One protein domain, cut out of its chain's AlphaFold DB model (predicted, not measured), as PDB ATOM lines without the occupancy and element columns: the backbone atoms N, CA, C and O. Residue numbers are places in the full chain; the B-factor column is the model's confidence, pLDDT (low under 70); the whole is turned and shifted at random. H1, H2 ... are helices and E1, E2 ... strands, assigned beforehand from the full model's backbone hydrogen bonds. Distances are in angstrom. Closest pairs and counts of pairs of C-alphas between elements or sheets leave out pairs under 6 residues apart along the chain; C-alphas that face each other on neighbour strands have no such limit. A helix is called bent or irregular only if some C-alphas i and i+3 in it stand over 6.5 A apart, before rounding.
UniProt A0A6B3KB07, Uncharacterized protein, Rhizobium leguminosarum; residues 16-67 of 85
ATOM      1  N   TRP A  16     -60.488 -46.579 -27.562       96.31
ATOM      2  CA  TRP A  16     -59.225 -46.686 -28.267       96.31
ATOM      3  C   TRP A  16     -58.096 -46.306 -27.333       96.31
ATOM      4  O   TRP A  16     -58.228 -45.359 -26.558       96.31
ATOM      5  N   MET A  17     -56.993 -47.041 -27.407       97.25
ATOM      6  CA  MET A  17     -55.871 -46.882 -26.490       97.25
ATOM      7  C   MET A  17     -54.561 -47.025 -27.250       97.25
ATOM      8  O   MET A  17     -54.433 -47.921 -28.087       97.25
ATOM      9  N   ALA A  18     -53.591 -46.165 -26.942       97.62
ATOM     10  CA  ALA A  18     -52.213 -46.387 -27.351       97.62
ATOM     11  C   ALA A  18     -51.538 -47.335 -26.351       97.62
ATOM     12  O   ALA A  18     -51.498 -47.039 -25.155       97.62
ATOM     13  N   VAL A  19     -51.023 -48.462 -26.837       97.94
ATOM     14  CA  VAL A  19     -50.334 -49.467 -26.021       97.94
ATOM     15  C   VAL A  19     -48.913 -49.690 -26.522       97.94
ATOM     16  O   VAL A  19     -48.697 -49.881 -27.719       97.94
ATOM     17  N   SER A  20     -47.941 -49.663 -25.614       97.00
ATOM     18  CA  SER A  20     -46.603 -50.187 -25.878       97.00
ATOM     19  C   SER A  20     -46.626 -51.696 -25.719       97.00
ATOM     20  O   SER A  20     -47.229 -52.194 -24.768       97.00
ATOM     21  N   VAL A  21     -45.955 -52.400 -26.624       94.12
ATOM     22  CA  VAL A  21     -45.833 -53.859 -26.580       94.12
ATOM     23  C   VAL A  21     -44.369 -54.208 -26.360       94.12
ATOM     24  O   VAL A  21     -43.526 -53.784 -27.153       94.12
ATOM     25  N   ASP A  22     -44.083 -54.945 -25.292       92.88
ATOM     26  CA  ASP A  22     -42.740 -55.443 -24.993       92.88
ATOM     27  C   ASP A  22     -42.458 -56.756 -25.756       92.88
ATOM     28  O   ASP A  22     -43.359 -57.373 -26.333       92.88
ATOM     29  N   ASP A  23     -41.195 -57.193 -25.780       91.81
ATOM     30  CA  ASP A  23     -40.752 -58.357 -26.570       91.81
ATOM     31  C   ASP A  23     -41.427 -59.677 -26.153       91.81
ATOM     32  O   ASP A  23     -41.564 -60.595 -26.963       91.81
ATOM     33  N   ASP A  24     -41.867 -59.778 -24.897       94.56
ATOM     34  CA  ASP A  24     -42.601 -60.931 -24.366       94.56
ATOM     35  C   ASP A  24     -44.109 -60.898 -24.679       94.56
ATOM     36  O   ASP A  24     -44.842 -61.825 -24.324       94.56
ATOM     37  N   GLY A  25     -44.573 -59.853 -25.370       90.94
ATOM     38  CA  GLY A  25     -45.969 -59.647 -25.736       90.94
ATOM     39  C   GLY A  25     -46.822 -59.012 -24.640       90.94
ATOM     40  O   GLY A  25     -48.030 -58.877 -24.837       90.94
ATOM     41  N   SER A  26     -46.235 -58.618 -23.508       95.19
ATOM     42  CA  SER A  26     -46.941 -57.822 -22.507       95.19
ATOM     43  C   SER A  26     -47.254 -56.419 -23.037       95.19
ATOM     44  O   SER A  26     -46.547 -55.865 -23.884       95.19
ATOM     45  N   GLU A  27     -48.371 -55.857 -22.569       95.75
ATOM     46  CA  GLU A  27     -48.888 -54.576 -23.047       95.75
ATOM     47  C   GLU A  27     -49.029 -53.579 -21.895       95.75
ATOM     48  O   GLU A  27     -49.520 -53.907 -20.813       95.75
ATOM     49  N   GLY A  28     -48.638 -52.330 -22.152       95.56
ATOM     50  CA  GLY A  28     -48.808 -51.208 -21.233       95.56
ATOM     51  C   GLY A  28     -49.499 -50.033 -21.918       95.56
ATOM     52  O   GLY A  28     -49.149 -49.675 -23.039       95.56
ATOM     53  N   ILE A  29     -50.472 -49.406 -21.252       97.31
ATOM     54  CA  ILE A  29     -51.138 -48.204 -21.780       97.31
ATOM     55  C   ILE A  29     -50.167 -47.022 -21.704       97.31
ATOM     56  O   ILE A  29     -49.650 -46.695 -20.635       97.31
ATOM     57  N   CYS A  30     -49.948 -46.351 -22.833       96.88
ATOM     58  CA  CYS A  30     -49.119 -45.155 -22.887       96.88
ATOM     59  C   CYS A  30     -49.814 -43.969 -22.209       96.88
ATOM     60  O   CYS A  30     -51.030 -43.795 -22.302       96.88
ATOM     61  N   ALA A  31     -49.021 -43.106 -21.581       96.44
ATOM     62  CA  ALA A  31     -49.489 -41.868 -20.975       96.44
ATOM     63  C   ALA A  31     -48.520 -40.722 -21.271       96.44
ATOM     64  O   ALA A  31     -47.324 -40.937 -21.474       96.44
ATOM     65  N   ILE A  32     -49.047 -39.502 -21.255       94.69
ATOM     66  CA  ILE A  32     -48.278 -38.260 -21.343       94.69
ATOM     67  C   ILE A  32     -48.398 -37.484 -20.034       94.69
ATOM     68  O   ILE A  32     -49.404 -37.583 -19.332       94.69
ATOM     69  N   LEU A  33     -47.382 -36.691 -19.707       94.50
ATOM     70  CA  LEU A  33     -47.445 -35.746 -18.598       94.50
ATOM     71  C   LEU A  33     -47.910 -34.391 -19.141       94.50
ATOM     72  O   LEU A  33     -47.171 -33.728 -19.864       94.50
ATOM     73  N   HIS A  34     -49.121 -33.968 -18.787       91.25
ATOM     74  CA  HIS A  34     -49.687 -32.686 -19.199       91.25
ATOM     75  C   HIS A  34     -50.054 -31.860 -17.965       91.25
ATOM     76  O   HIS A  34     -50.811 -32.310 -17.108       91.25
ATOM     77  N   ASN A  35     -49.488 -30.653 -17.848       94.12
ATOM     78  CA  ASN A  35     -49.678 -29.758 -16.697       94.12
ATOM     79  C   ASN A  35     -49.445 -30.442 -15.334       94.12
ATOM     80  O   ASN A  35     -50.199 -30.240 -14.385       94.12
ATOM     81  N   GLY A  36     -48.407 -31.282 -15.241       95.94
ATOM     82  CA  GLY A  36     -48.057 -32.007 -14.013       95.94
ATOM     83  C   GLY A  36     -48.955 -33.206 -13.687       95.94
ATOM     84  O   GLY A  36     -48.770 -33.824 -12.644       95.94
ATOM     85  N   MET A  37     -49.895 -33.565 -14.567       95.88
ATOM     86  CA  MET A  37     -50.772 -34.724 -14.406       95.88
ATOM     87  C   MET A  37     -50.508 -35.767 -15.489       95.88
ATOM     88  O   MET A  37     -50.371 -35.437 -16.667       95.88
ATOM     89  N   TRP A  38     -50.450 -37.036 -15.090       95.12
ATOM     90  CA  TRP A  38     -50.382 -38.141 -16.038       95.12
ATOM     91  C   TRP A  38     -51.745 -38.354 -16.687       95.12
ATOM     92  O   TRP A  38     -52.741 -38.596 -16.006       95.12
ATOM     93  N   MET A  39     -51.771 -38.271 -18.010       95.06
ATOM     94  CA  MET A  39     -52.946 -38.494 -18.832       95.06
ATOM     95  C   MET A  39     -52.721 -39.723 -19.710       95.06
ATOM     96  O   MET A  39     -51.830 -39.696 -20.563       95.06
ATOM     97  N   PRO A  40     -53.500 -40.802 -19.535       96.50
ATOM     98  CA  PRO A  40     -53.407 -41.951 -20.420       96.50
ATOM     99  C   PRO A  40     -53.918 -41.579 -21.817       96.50
ATOM    100  O   PRO A  40     -54.874 -40.814 -21.966       96.50
ATOM    101  N   LEU A  41     -53.287 -42.134 -22.849       96.56
ATOM    102  CA  LEU A  41     -53.671 -41.922 -24.242       96.56
ATOM    103  C   LEU A  41     -54.865 -42.812 -24.598       96.56
ATOM    104  O   LEU A  41     -54.718 -43.893 -25.170       96.56
ATOM    105  N   LEU A  42     -56.050 -42.333 -24.219       95.56
ATOM    106  CA  LEU A  42     -57.335 -42.999 -24.396       95.56
ATOM    107  C   LEU A  42     -58.306 -42.092 -25.154       95.56
ATOM    108  O   LEU A  42     -58.381 -40.891 -24.899       95.56
ATOM    109  N   ALA A  43     -59.115 -42.684 -26.026       94.38
ATOM    110  CA  ALA A  43     -60.247 -42.022 -26.658       94.38
ATOM    111  C   ALA A  43     -61.504 -42.883 -26.498       94.38
ATOM    112  O   ALA A  43     -61.473 -44.088 -26.725       94.38
ATOM    113  N   ALA A  44     -62.617 -42.264 -26.110       91.69
ATOM    114  CA  ALA A  44     -63.921 -42.926 -25.997       91.69
ATOM    115  C   ALA A  44     -64.776 -42.787 -27.273       91.69
ATOM    116  O   ALA A  44     -65.912 -43.250 -27.320       91.69
ATOM    117  N   ASP A  45     -64.236 -42.126 -28.296       86.38
ATOM    118  CA  ASP A  45     -64.868 -41.878 -29.586       86.38
ATOM    119  C   ASP A  45     -63.798 -41.670 -30.666       86.38
ATOM    120  O   ASP A  45     -62.646 -41.332 -30.379       86.38
ATOM    121  N   GLU A  46     -64.194 -41.855 -31.923       85.69
ATOM    122  CA  GLU A  46     -63.288 -41.744 -33.069       85.69
ATOM    123  C   GLU A  46     -62.828 -40.308 -33.335       85.69
ATOM    124  O   GLU A  46     -61.736 -40.108 -33.863       85.69
ATOM    125  N   ALA A  47     -63.601 -39.292 -32.934       87.31
ATOM    126  CA  ALA A  47     -63.226 -37.898 -33.169       87.31
ATOM    127  C   ALA A  47     -61.954 -37.513 -32.395       87.31
ATOM    128  O   ALA A  47     -61.174 -36.676 -32.847       87.31
ATOM    129  N   ARG A  48     -61.709 -38.157 -31.249       87.00
ATOM    130  CA  ARG A  48     -60.504 -37.965 -30.425       87.00
ATOM    131  C   ARG A  48     -59.360 -38.919 -30.783       87.00
ATOM    132  O   ARG A  48     -58.241 -38.723 -30.310       87.00
ATOM    133  N   LEU A  49     -59.605 -39.907 -31.647       92.75
ATOM    134  CA  LEU A  49     -58.611 -40.906 -32.048       92.75
ATOM    135  C   LEU A  49     -57.394 -40.278 -32.735       92.75
ATOM    136  O   LEU A  49     -56.259 -40.676 -32.476       92.75
ATOM    137  N   ALA A  50     -57.619 -39.279 -33.591       93.69
ATOM    138  CA  ALA A  50     -56.541 -38.601 -34.306       93.69
ATOM    139  C   ALA A  50     -55.542 -37.947 -33.339       93.69
ATOM    140  O   ALA A  50     -54.337 -38.129 -33.487       93.69
ATOM    141  N   ALA A  51     -56.039 -37.266 -32.300       91.88
ATOM    142  CA  ALA A  51     -55.197 -36.595 -31.314       91.88
ATOM    143  C   ALA A  51     -54.308 -37.587 -30.548       91.88
ATOM    144  O   ALA A  51     -53.097 -37.400 -30.480       91.88
ATOM    145  N   ILE A  52     -54.882 -38.686 -30.040       95.06
ATOM    146  CA  ILE A  52     -54.084 -39.698 -29.325       95.06
ATOM    147  C   ILE A  52     -53.099 -40.424 -30.250       95.06
ATOM    148  O   ILE A  52     -52.046 -40.865 -29.798       95.06
ATOM    149  N   THR A  53     -53.420 -40.535 -31.543       96.31
ATOM    150  CA  THR A  53     -52.549 -41.175 -32.535       96.31
ATOM    151  C   THR A  53     -51.303 -40.333 -32.804       96.31
ATOM    152  O   THR A  53     -50.213 -40.891 -32.917       96.31
ATOM    153  N   GLU A  54     -51.427 -39.005 -32.874       96.12
ATOM    154  CA  GLU A  54     -50.263 -38.125 -33.036       96.12
ATOM    155  C   GLU A  54     -49.336 -38.174 -31.815       96.12
ATOM    156  O   GLU A  54     -48.129 -38.350 -31.973       96.12
ATOM    157  N   GLU A  55     -49.884 -38.147 -30.598       96.19
ATOM    158  CA  GLU A  55     -49.081 -38.309 -29.376       96.19
ATOM    159  C   GLU A  55     -48.387 -39.679 -29.323       96.19
ATOM    160  O   GLU A  55     -47.198 -39.783 -29.013       96.19
ATOM    161  N   ALA A  56     -49.092 -40.746 -29.707       96.94
ATOM    162  CA  ALA A  56     -48.524 -42.089 -29.781       96.94
ATOM    163  C   ALA A  56     -47.351 -42.180 -30.772       96.94
ATOM    164  O   ALA A  56     -46.353 -42.840 -30.475       96.94
ATOM    165  N   LYS A  57     -47.430 -41.494 -31.923       97.56
ATOM    166  CA  LYS A  57     -46.318 -41.414 -32.887       97.56
ATOM    167  C   LYS A  57     -45.097 -40.727 -32.279       97.56
ATOM    168  O   LYS A  57     -43.978 -41.202 -32.477       97.56
ATOM    169  N   ILE A  58     -45.300 -39.644 -31.526       96.31
ATOM    170  CA  ILE A  58     -44.214 -38.928 -30.844       96.31
ATOM    171  C   ILE A  58     -43.545 -39.845 -29.813       96.31
ATOM    172  O   ILE A  58     -42.317 -39.946 -29.782       96.31
ATOM    173  N   ILE A  59     -44.327 -40.571 -29.009       95.56
ATOM    174  CA  ILE A  59     -43.799 -41.539 -28.034       95.56
ATOM    175  C   ILE A  59     -43.009 -42.647 -28.737       95.56
ATOM    176  O   ILE A  59     -41.877 -42.930 -28.346       95.56
ATOM    177  N   ALA A  60     -43.570 -43.242 -29.794       96.69
ATOM    178  CA  ALA A  60     -42.916 -44.308 -30.550       96.69
ATOM    179  C   ALA A  60     -41.545 -43.863 -31.079       96.69
ATOM    180  O   ALA A  60     -40.549 -44.567 -30.906       96.69
ATOM    181  N   ALA A  61     -41.485 -42.662 -31.667       96.81
ATOM    182  CA  ALA A  61     -40.259 -42.097 -32.218       96.81
ATOM    183  C   ALA A  61     -39.226 -41.742 -31.137       96.81
ATOM    184  O   ALA A  61     -38.042 -42.023 -31.303       96.81
ATOM    185  N   THR A  62     -39.657 -41.136 -30.029       95.50
ATOM    186  CA  THR A  62     -38.747 -40.668 -28.968       95.50
ATOM    187  C   THR A  62     -38.204 -41.801 -28.101       95.50
ATOM    188  O   THR A  62     -37.073 -41.713 -27.631       95.50
ATOM    189  N   GLN A  63     -38.983 -42.864 -27.896       93.31
ATOM    190  CA  GLN A  63     -38.595 -43.997 -27.052       93.31
ATOM    191  C   GLN A  63     -38.075 -45.203 -27.844       93.31
ATOM    192  O   GLN A  63     -37.590 -46.154 -27.237       93.31
ATOM    193  N   GLY A  64     -38.184 -45.187 -29.178       92.94
ATOM    194  CA  GLY A  64     -37.778 -46.306 -30.030       92.94
ATOM    195  C   GLY A  64     -38.606 -47.570 -29.787       92.94
ATOM    196  O   GLY A  64     -38.055 -48.668 -29.785       92.94
ATOM    197  N   ARG A  65     -39.913 -47.424 -29.538       90.62
ATOM    198  CA  ARG A  65     -40.814 -48.530 -29.173       90.62
ATOM    199  C   ARG A  65     -41.932 -48.719 -30.188       90.62
ATOM    200  O   ARG A  65     -42.414 -47.757 -30.787       90.62
ATOM    201  N   LEU A  66     -42.398 -49.962 -30.319       92.88
ATOM    202  CA  LEU A  66     -43.630 -50.264 -31.035       92.88
ATOM    203  C   LEU A  66     -44.826 -49.834 -30.183       92.88
ATOM    204  O   LEU A  66     -45.074 -50.400 -29.118       92.88
ATOM    205  N   ILE A  67     -45.586 -48.865 -30.689       97.31
ATOM    206  CA  ILE A  67     -46.874 -48.469 -30.122       97.31
ATOM    207  C   ILE A  67     -47.987 -48.932 -31.060       97.31
ATOM    208  O   ILE A  67     -47.937 -48.688 -32.268       97.31
TER     209      ILE A  67
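Overview. This is residues 16 to 67 of the 85 residues of an uncharacterized protein of Rhizobium leguminosarum (UniProt A0A6B3KB07). Two strand hairpins, E1 with E2 and E3 with E4, follow end to end as E2 runs on into E3, and one long helix, H1, packs on E1, running much the same way as it, and passes near E3. After E4 the backbone folds back beside the first residues of E1 before H1 begins. The printed part has 52 residues, with four named strands and then one named helix, in two antiparallel two-stranded sheets, E1 - E2 and E3 - E4; the class is mixed, helices and strands. It is compact, with a radius of gyration of the C-alphas of 11.1 A, and spans 31 by 25 by 17 A.

Along the chain. E1, residues 16 to 21, begins at C-alpha 16 (-59.225, -46.686, -28.267) and is 15.3 A long. E2 is residues 27 to 29, E3 residues 31 to 34 and E4 residues 37 to 40. H1, residues 46 to 63, is 25.5 A long and ends at C-alpha 63 (-38.595, -43.997, -27.052). H1 is irregular, but only just: C-alphas 47 and 50 are 6.8 A apart.

Arrangement. In the hairpin E1 and E2, N 20 and O 28 are 2.8 A apart, within hydrogen-bond range. Residues 16 to 17 of E1 also pair, antiparallel, with residues 42 to 43. E2 runs on into E3 at 21 degrees. In the hairpin E3 and E4, N 39 and O 32 are 2.8 A apart, within hydrogen-bond range. The closest C-alphas of E1 and H1 are those of Ala 18 and Ala 56, 6.2 A apart. E3 and H1 are near each other, with 8 pairs of C-alphas within 10 A. E2 and H1 are apart. In H1, 12 of 14 O i to N i+4 pairs are within hydrogen-bond range.

Size, cuts and confidence. The two C-alphas farthest apart, those of Asp 24 and Asn 35, are 32.9 A apart. The printed part has no cut, and the four links are tight. The mean pLDDT of the printed part is 94.4, and no printed residue is under 70.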